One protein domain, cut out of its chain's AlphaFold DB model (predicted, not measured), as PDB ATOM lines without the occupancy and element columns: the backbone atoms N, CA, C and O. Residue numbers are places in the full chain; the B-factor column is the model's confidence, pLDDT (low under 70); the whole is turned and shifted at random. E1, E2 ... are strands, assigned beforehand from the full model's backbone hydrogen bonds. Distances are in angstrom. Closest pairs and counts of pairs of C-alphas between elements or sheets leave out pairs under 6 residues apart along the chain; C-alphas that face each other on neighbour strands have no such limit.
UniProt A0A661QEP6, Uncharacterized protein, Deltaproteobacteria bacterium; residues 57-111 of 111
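AT A GLANCE: This is residues 57 to 111 of the 111 residues of an uncharacterized protein of Deltaproteobacteria bacterium (UniProt A0A661QEP6). With little regular structure, the printed part begins with a long loop, residues 57 to 83, that passes one end of a small three-stranded sheet and arches over part of one face. The sheet is a meander, E1 E2 E3, each strand the antiparallel neighbour of the one before. The 55 residues hold no named helix; the class is all strand, with 21 residues in named strands. It is flat, 34 by 28 by 15 A, and only just compact, close to loose, with a radius of gyration of the C-alphas of 11.6 A.

HOW THE PARTS SIT: E1, residues 84 to 90, and E2, residues 93 to 101, form a hairpin at 154 degrees; N 86 and O 97 are 2.9 A apart, within hydrogen-bond range. E2 and E3, residues 106 to 110, form another at 164 degrees, with N 107 and O 100 at 2.8 A. E1 and E3 are edge strands.

IN THESE COORDINATES: E1 begins at C-alpha 84 (189.616, 114.979, 117.910) and spans 18.5 A, E2 26.9 A, and E3 13.8 A, ending at C-alpha 110 (178.707, 120.198, 117.687).

THE WHOLE: The farthest C-alphas, of Gly 92 and Gly 103, are 34.7 A apart. The printed part has no cut, and both links are tight. Residues 57 to 58 and 65 to 66 have pLDDT under 70.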
ATOM      1  N   ASP A  57     189.948 108.625 131.059       64.38
ATOM      2  CA  ASP A  57     188.877 109.403 130.439       64.38
ATOM      3  C   ASP A  57     189.314 110.821 130.006       64.38
ATOM      4  O   ASP A  57     188.527 111.560 129.406       64.38
ATOM      5  N   VAL A  58     190.559 111.225 130.284       67.44
ATOM      6  CA  VAL A  58     191.122 112.514 129.857       67.44
ATOM      7  C   VAL A  58     191.954 112.316 128.597       67.44
ATOM      8  O   VAL A  58     192.960 111.612 128.585       67.44
ATOM      9  N   VAL A  59     191.552 112.988 127.518       70.81
ATOM     10  CA  VAL A  59     192.302 113.022 126.261       70.81
ATOM     11  C   VAL A  59     192.757 114.441 125.956       70.81
ATOM     12  O   VAL A  59     191.973 115.391 126.035       70.81
ATOM     13  N   ASP A  60     194.024 114.583 125.573       79.38
ATOM     14  CA  ASP A  60     194.544 115.853 125.083       79.38
ATOM     15  C   ASP A  60     193.854 116.232 123.770       79.38
ATOM     16  O   ASP A  60     193.698 115.420 122.849       79.38
ATOM     17  N   ALA A  61     193.450 117.499 123.667       83.19
ATOM     18  CA  ALA A  61     192.978 118.035 122.403       83.19
ATOM     19  C   ALA A  61     194.126 117.992 121.381       83.19
ATOM     20  O   ALA A  61     195.233 118.419 121.708       83.19
ATOM     21  N   PRO A  62     193.898 117.524 120.141       84.44
ATOM     22  CA  PRO A  62     194.931 117.579 119.120       84.44
ATOM     23  C   PRO A  62     195.370 119.022 118.864       84.44
ATOM     24  O   PRO A  62     194.535 119.904 118.624       84.44
ATOM     25  N   TYR A  63     196.684 119.249 118.920       81.38
ATOM     26  CA  TYR A  63     197.278 120.510 118.495       81.38
ATOM     27  C   TYR A  63     197.166 120.619 116.982       81.38
ATOM     28  O   TYR A  63     197.682 119.767 116.253       81.38
ATOM     29  N   ASP A  64     196.516 121.678 116.523       77.94
ATOM     30  CA  ASP A  64     196.394 121.990 115.112       77.94
ATOM     31  C   ASP A  64     197.000 123.360 114.818       77.94
ATOM     32  O   ASP A  64     196.765 124.352 115.507       77.94
ATOM     33  N   ASN A  65     197.823 123.393 113.781       66.56
ATOM     34  CA  ASN A  65     198.627 124.535 113.386       66.56
ATOM     35  C   ASN A  65     198.862 124.410 111.874       66.56
ATOM     36  O   ASN A  65     199.828 123.717 111.532       66.56
ATOM     37  N   PRO A  66     198.069 125.001 110.937       69.44
ATOM     38  CA  PRO A  66     196.973 126.013 110.990       69.44
ATOM     39  C   PRO A  66     195.715 125.666 110.104       69.44
ATOM     40  O   PRO A  66     195.717 124.609 109.475       69.44
ATOM     41  N   PRO A  67     194.708 126.561 109.861       76.69
ATOM     42  CA  PRO A  67     194.287 127.780 110.569       76.69
ATOM     43  C   PRO A  67     193.147 127.546 111.586       76.69
ATOM     44  O   PRO A  67     192.435 126.538 111.554       76.69
ATOM     45  N   ALA A  68     192.971 128.521 112.483       83.50
ATOM     46  CA  ALA A  68     191.884 128.538 113.457       83.50
ATOM     47  C   ALA A  68     190.499 128.466 112.773       83.50
ATOM     48  O   ALA A  68     190.317 129.092 111.721       83.50
ATOM     49  N   PRO A  69     189.531 127.738 113.362       87.75
ATOM     50  CA  PRO A  69     188.140 127.754 112.923       87.75
ATOM     51  C   PRO A  69     187.548 129.164 112.897       87.75
ATOM     52  O   PRO A  69     187.897 130.022 113.712       87.75
ATOM     53  N   ILE A  70     186.610 129.382 111.985       90.06
ATOM     54  CA  ILE A  70     185.770 130.570 111.944       90.06
ATOM     55  C   ILE A  70     184.602 130.327 112.903       90.06
ATOM     56  O   ILE A  70     183.795 129.425 112.727       90.06
ATOM     57  N   VAL A  71     184.483 131.159 113.937       88.75
ATOM     58  CA  VAL A  71     183.370 131.063 114.894       88.75
ATOM     59  C   VAL A  71     182.145 131.790 114.328       88.75
ATOM     60  O   VAL A  71     181.831 132.908 114.734       88.75
ATOM     61  N   ASP A  72     181.472 131.170 113.355       90.81
ATOM     62  CA  ASP A  72     180.253 131.689 112.708       90.81
ATOM     63  C   ASP A  72     178.996 130.830 112.959       90.81
ATOM     64  O   ASP A  72     177.897 131.183 112.525       90.81
ATOM     65  N   GLY A  73     179.138 129.731 113.707       89.62
ATOM     66  CA  GLY A  73     178.058 128.788 114.008       89.62
ATOM     67  C   GLY A  73     177.823 127.735 112.922       89.62
ATOM     68  O   GLY A  73     176.887 126.945 113.048       89.62
ATOM     69  N   LEU A  74     178.651 127.699 111.878       90.00
ATOM     70  CA  LEU A  74     178.652 126.668 110.848       90.00
ATOM     71  C   LEU A  74     179.947 125.851 110.925       90.00
ATOM     72  O   LEU A  74     180.962 126.306 111.435       90.00
ATOM     73  N   ILE A  75     179.899 124.615 110.423       89.19
ATOM     74  CA  ILE A  75     181.088 123.771 110.269       89.19
ATOM     75  C   ILE A  75     181.402 123.698 108.780       89.19
ATOM     76  O   ILE A  75     180.720 123.005 108.017       89.19
ATOM     77  N   SER A  76     182.433 124.417 108.356       89.94
ATOM     78  CA  SER A  76     182.885 124.412 106.972       89.94
ATOM     79  C   SER A  76     183.662 123.128 106.641       89.94
ATOM     80  O   SER A  76     184.356 122.560 107.494       89.94
ATOM     81  N   PRO A  77     183.605 122.639 105.387       89.19
ATOM     82  CA  PRO A  77     184.388 121.480 104.972       89.19
ATOM     83  C   PRO A  77     185.887 121.675 105.241       89.19
ATOM     84  O   PRO A  77     186.490 122.636 104.775       89.19
ATOM     85  N   GLY A  78     186.495 120.739 105.972       86.62
ATOM     86  CA  GLY A  78     187.929 120.755 106.287       86.62
ATOM     87  C   GLY A  78     188.336 121.668 107.447       86.62
ATOM     88  O   GLY A  78     189.483 121.605 107.874       86.62
ATOM     89  N   GLU A  79     187.420 122.452 108.011       87.88
ATOM     90  CA  GLU A  79     187.706 123.365 109.123       87.88
ATOM     91  C   GLU A  79     188.166 122.635 110.392       87.88
ATOM     92  O   GLU A  79     189.101 123.057 111.069       87.88
ATOM     93  N   TYR A  80     187.550 121.487 110.670       88.88
ATOM     94  CA  TYR A  80     187.916 120.587 111.766       88.88
ATOM     95  C   TYR A  80     188.689 119.358 111.261       88.88
ATOM     96  O   TYR A  80     188.632 118.282 111.858       88.88
ATOM     97  N   ALA A  81     189.411 119.481 110.143       86.31
ATOM     98  CA  ALA A  81     190.334 118.432 109.720       86.31
ATOM     99  C   ALA A  81     191.409 118.216 110.798       86.31
ATOM    100  O   ALA A  81     191.943 119.172 111.346       86.31
ATOM    101  N   GLY A  82     191.694 116.954 111.131       84.31
ATOM    102  CA  GLY A  82     192.660 116.616 112.185       84.31
ATOM    103  C   GLY A  82     192.166 116.849 113.619       84.31
ATOM    104  O   GLY A  82     192.903 116.547 114.554       84.31
ATOM    105  N   ALA A  83     190.931 117.327 113.811       89.44
ATOM    106  CA  ALA A  83     190.340 117.463 115.136       89.44
ATOM    107  C   ALA A  83     190.081 116.096 115.786       89.44
ATOM    108  O   ALA A  83     189.768 115.103 115.116       89.44
ATOM    109  N   GLY A  84     190.147 116.074 117.115       89.38
ATOM    110  CA  GLY A  84     189.616 114.979 117.910       89.38
ATOM    111  C   GLY A  84     188.104 114.897 117.720       89.38
ATOM    112  O   GLY A  84     187.453 115.904 117.432       89.38
ATOM    113  N   LYS A  85     187.539 113.695 117.856       90.00
ATOM    114  CA  LYS A  85     186.100 113.466 117.703       90.00
ATOM    115  C   LYS A  85     185.573 112.554 118.799       90.00
ATOM    116  O   LYS A  85     186.046 111.426 118.925       90.00
ATOM    117  N   VAL A  86     184.543 113.009 119.503       89.38
ATOM    118  CA  VAL A  86     183.714 112.175 120.381       89.38
ATOM    119  C   VAL A  86     182.334 112.028 119.753       89.38
ATOM    120  O   VAL A  86     181.792 112.986 119.205       89.38
ATOM    121  N   THR A  87     181.779 110.823 119.827       90.38
ATOM    122  CA  THR A  87     180.394 110.546 119.444       90.38
ATOM    123  C   THR A  87     179.637 110.107 120.689       90.38
ATOM    124  O   THR A  87     180.137 109.256 121.426       90.38
ATOM    125  N   PHE A  88     178.442 110.644 120.915       87.00
ATOM    126  CA  PHE A  88     177.572 110.224 122.015       87.00
ATOM    127  C   PHE A  88     176.113 110.124 121.557       87.00
ATOM    128  O   PHE A  88     175.723 110.789 120.598       87.00
ATOM    129  N   PRO A  89     175.293 109.290 122.218       87.75
ATOM    130  CA  PRO A  89     173.876 109.189 121.893       87.75
ATOM    131  C   PRO A  89     173.145 110.490 122.258       87.75
ATOM    132  O   PRO A  89     173.155 110.911 123.415       87.75
ATOM    133  N   GLY A  90     172.496 111.099 121.269       83.25
ATOM    134  CA  GLY A  90     171.691 112.314 121.374       83.25
ATOM    135  C   GLY A  90     170.201 112.072 121.106       83.25
ATOM    136  O   GLY A  90     169.739 110.951 120.857       83.25
ATOM    137  N   TYR A  91     169.400 113.139 121.166       77.69
ATOM    138  CA  TYR A  91     167.966 113.046 120.886       77.69
ATOM    139  C   TYR A  91     167.722 112.962 119.373       77.69
ATOM    140  O   TYR A  91     167.724 113.970 118.673       77.69
ATOM    141  N   GLY A  92     167.472 111.751 118.873       81.88
ATOM    142  CA  GLY A  92     167.186 111.508 117.453       81.88
ATOM    143  C   GLY A  92     168.368 110.981 116.633       81.88
ATOM    144  O   GLY A  92     168.227 110.825 115.421       81.88
ATOM    145  N   GLY A  93     169.493 110.652 117.271       87.31
ATOM    146  CA  GLY A  93     170.656 110.060 116.614       87.31
ATOM    147  C   GLY A  93     171.920 110.184 117.454       87.31
ATOM    148  O   GLY A  93     171.862 110.582 118.611       87.31
ATOM    149  N   ASP A  94     173.053 109.830 116.861       88.50
ATOM    150  CA  ASP A  94     174.363 110.079 117.456       88.50
ATOM    151  C   ASP A  94     174.794 111.524 117.176       88.50
ATOM    152  O   ASP A  94     174.890 111.915 116.008       88.50
ATOM    153  N   ASP A  95     175.115 112.269 118.231       89.06
ATOM    154  CA  ASP A  95     175.696 113.608 118.152       89.06
ATOM    155  C   ASP A  95     177.225 113.506 118.099       89.06
ATOM    156  O   ASP A  95     177.838 112.594 118.673       89.06
ATOM    157  N   LYS A  96     177.865 114.447 117.399       89.94
ATOM    158  CA  LYS A  96     179.324 114.480 117.247       89.94
ATOM    159  C   LYS A  96     179.885 115.780 117.789       89.94
ATOM    160  O   LYS A  96     179.416 116.863 117.452       89.94
ATOM    161  N   VAL A  97     180.960 115.661 118.561       91.12
ATOM    162  CA  VAL A  97     181.761 116.799 119.011       91.12
ATOM    163  C   VAL A  97     183.156 116.705 118.433       91.12
ATOM    164  O   VAL A  97     183.848 115.703 118.615       91.12
ATOM    165  N   PHE A  98     183.561 117.770 117.753       91.50
ATOM    166  CA  PHE A  98     184.903 117.963 117.223       91.50
ATOM    167  C   PHE A  98     185.666 118.942 118.108       91.50
ATOM    168  O   PHE A  98     185.104 119.962 118.505       91.50
ATOM    169  N   PHE A  99     186.933 118.653 118.406       91.44
ATOM    170  CA  PHE A  99     187.753 119.490 119.285       91.44
ATOM    171  C   PHE A  99     189.220 119.558 118.838       91.44
ATOM    172  O   PHE A  99     189.799 118.553 118.424       91.44
ATOM    173  N   LYS A 100     189.823 120.750 118.903       90.69
ATOM    174  CA  LYS A 100     191.245 121.010 118.588       90.69
ATOM    175  C   LYS A 100     191.730 122.294 119.269       90.69
ATOM    176  O   LYS A 100     190.899 123.103 119.677       90.69
ATOM    177  N   HIS A 101     193.041 122.518 119.369       90.19
ATOM    178  CA  HIS A 101     193.594 123.758 119.938       90.19
ATOM    179  C   HIS A 101     194.758 124.328 119.114       90.19
ATOM    180  O   HIS A 101     195.476 123.574 118.466       90.19
ATOM    181  N   ASP A 102     194.963 125.649 119.173       88.56
ATOM    182  CA  ASP A 102     196.054 126.367 118.474       88.56
ATOM    183  C   ASP A 102     197.174 126.849 119.422       88.56
ATOM    184  O   ASP A 102     198.017 127.676 119.074       88.56
ATOM    185  N   GLY A 103     197.166 126.354 120.661       85.50
ATOM    186  CA  GLY A 103     198.095 126.762 121.720       85.50
ATOM    187  C   GLY A 103     197.692 128.036 122.471       85.50
ATOM    188  O   GLY A 103     198.234 128.283 123.544       85.50
ATOM    189  N   SER A 104     196.723 128.805 121.966       87.62
ATOM    190  CA  SER A 104     196.120 129.951 122.668       87.62
ATOM    191  C   SER A 104     194.649 129.714 123.011       87.62
ATOM    192  O   SER A 104     194.181 130.143 124.060       87.62
ATOM    193  N   ASN A 105     193.929 129.009 122.140       88.38
ATOM    194  CA  ASN A 105     192.498 128.770 122.217       88.38
ATOM    195  C   ASN A 105     192.190 127.284 122.032       88.38
ATOM    196  O   ASN A 105     192.859 126.581 121.270       88.38
ATOM    197  N   LEU A 106     191.130 126.835 122.701       90.31
ATOM    198  CA  LEU A 106     190.513 125.528 122.520       90.31
ATOM    199  C   LEU A 106     189.189 125.715 121.773       90.31
ATOM    200  O   LEU A 106     188.362 126.535 122.172       90.31
ATOM    201  N   TYR A 107     188.995 124.962 120.694       90.94
ATOM    202  CA  TYR A 107     187.838 125.066 119.809       90.94
ATOM    203  C   TYR A 107     186.974 123.815 119.908       90.94
ATOM    204  O   TYR A 107     187.501 122.701 119.915       90.94
ATOM    205  N   PHE A 108     185.653 124.006 119.914       91.81
ATOM    206  CA  PHE A 108     184.657 122.937 119.920       91.81
ATOM    207  C   PHE A 108     183.579 123.197 118.868       91.81
ATOM    208  O   PHE A 108     183.108 124.327 118.737       91.81
ATOM    209  N   ALA A 109     183.137 122.142 118.186       91.38
ATOM    210  CA  ALA A 109     181.971 122.178 117.308       91.38
ATOM    211  C   ALA A 109     181.071 120.961 117.521       91.38
ATOM    212  O   ALA A 109     181.559 119.837 117.636       91.38
ATOM    213  N   PHE A 110     179.760 121.203 117.539       89.81
ATOM    214  CA  PHE A 110     178.707 120.198 117.687       89.81
ATOM    215  C   PHE A 110     177.996 120.029 116.343       89.81
ATOM    216  O   PHE A 110     177.658 121.033 115.712       89.81
ATOM    217  N   GLY A 111     177.757 118.793 115.907       81.25
ATOM    218  CA  GLY A 111     177.014 118.517 114.675       81.25
ATOM    219  C   GLY A 111     176.512 117.094 114.563       81.25
ATOM    220  O   GLY A 111     176.626 116.338 115.554       81.25
TER     221      GLY A 111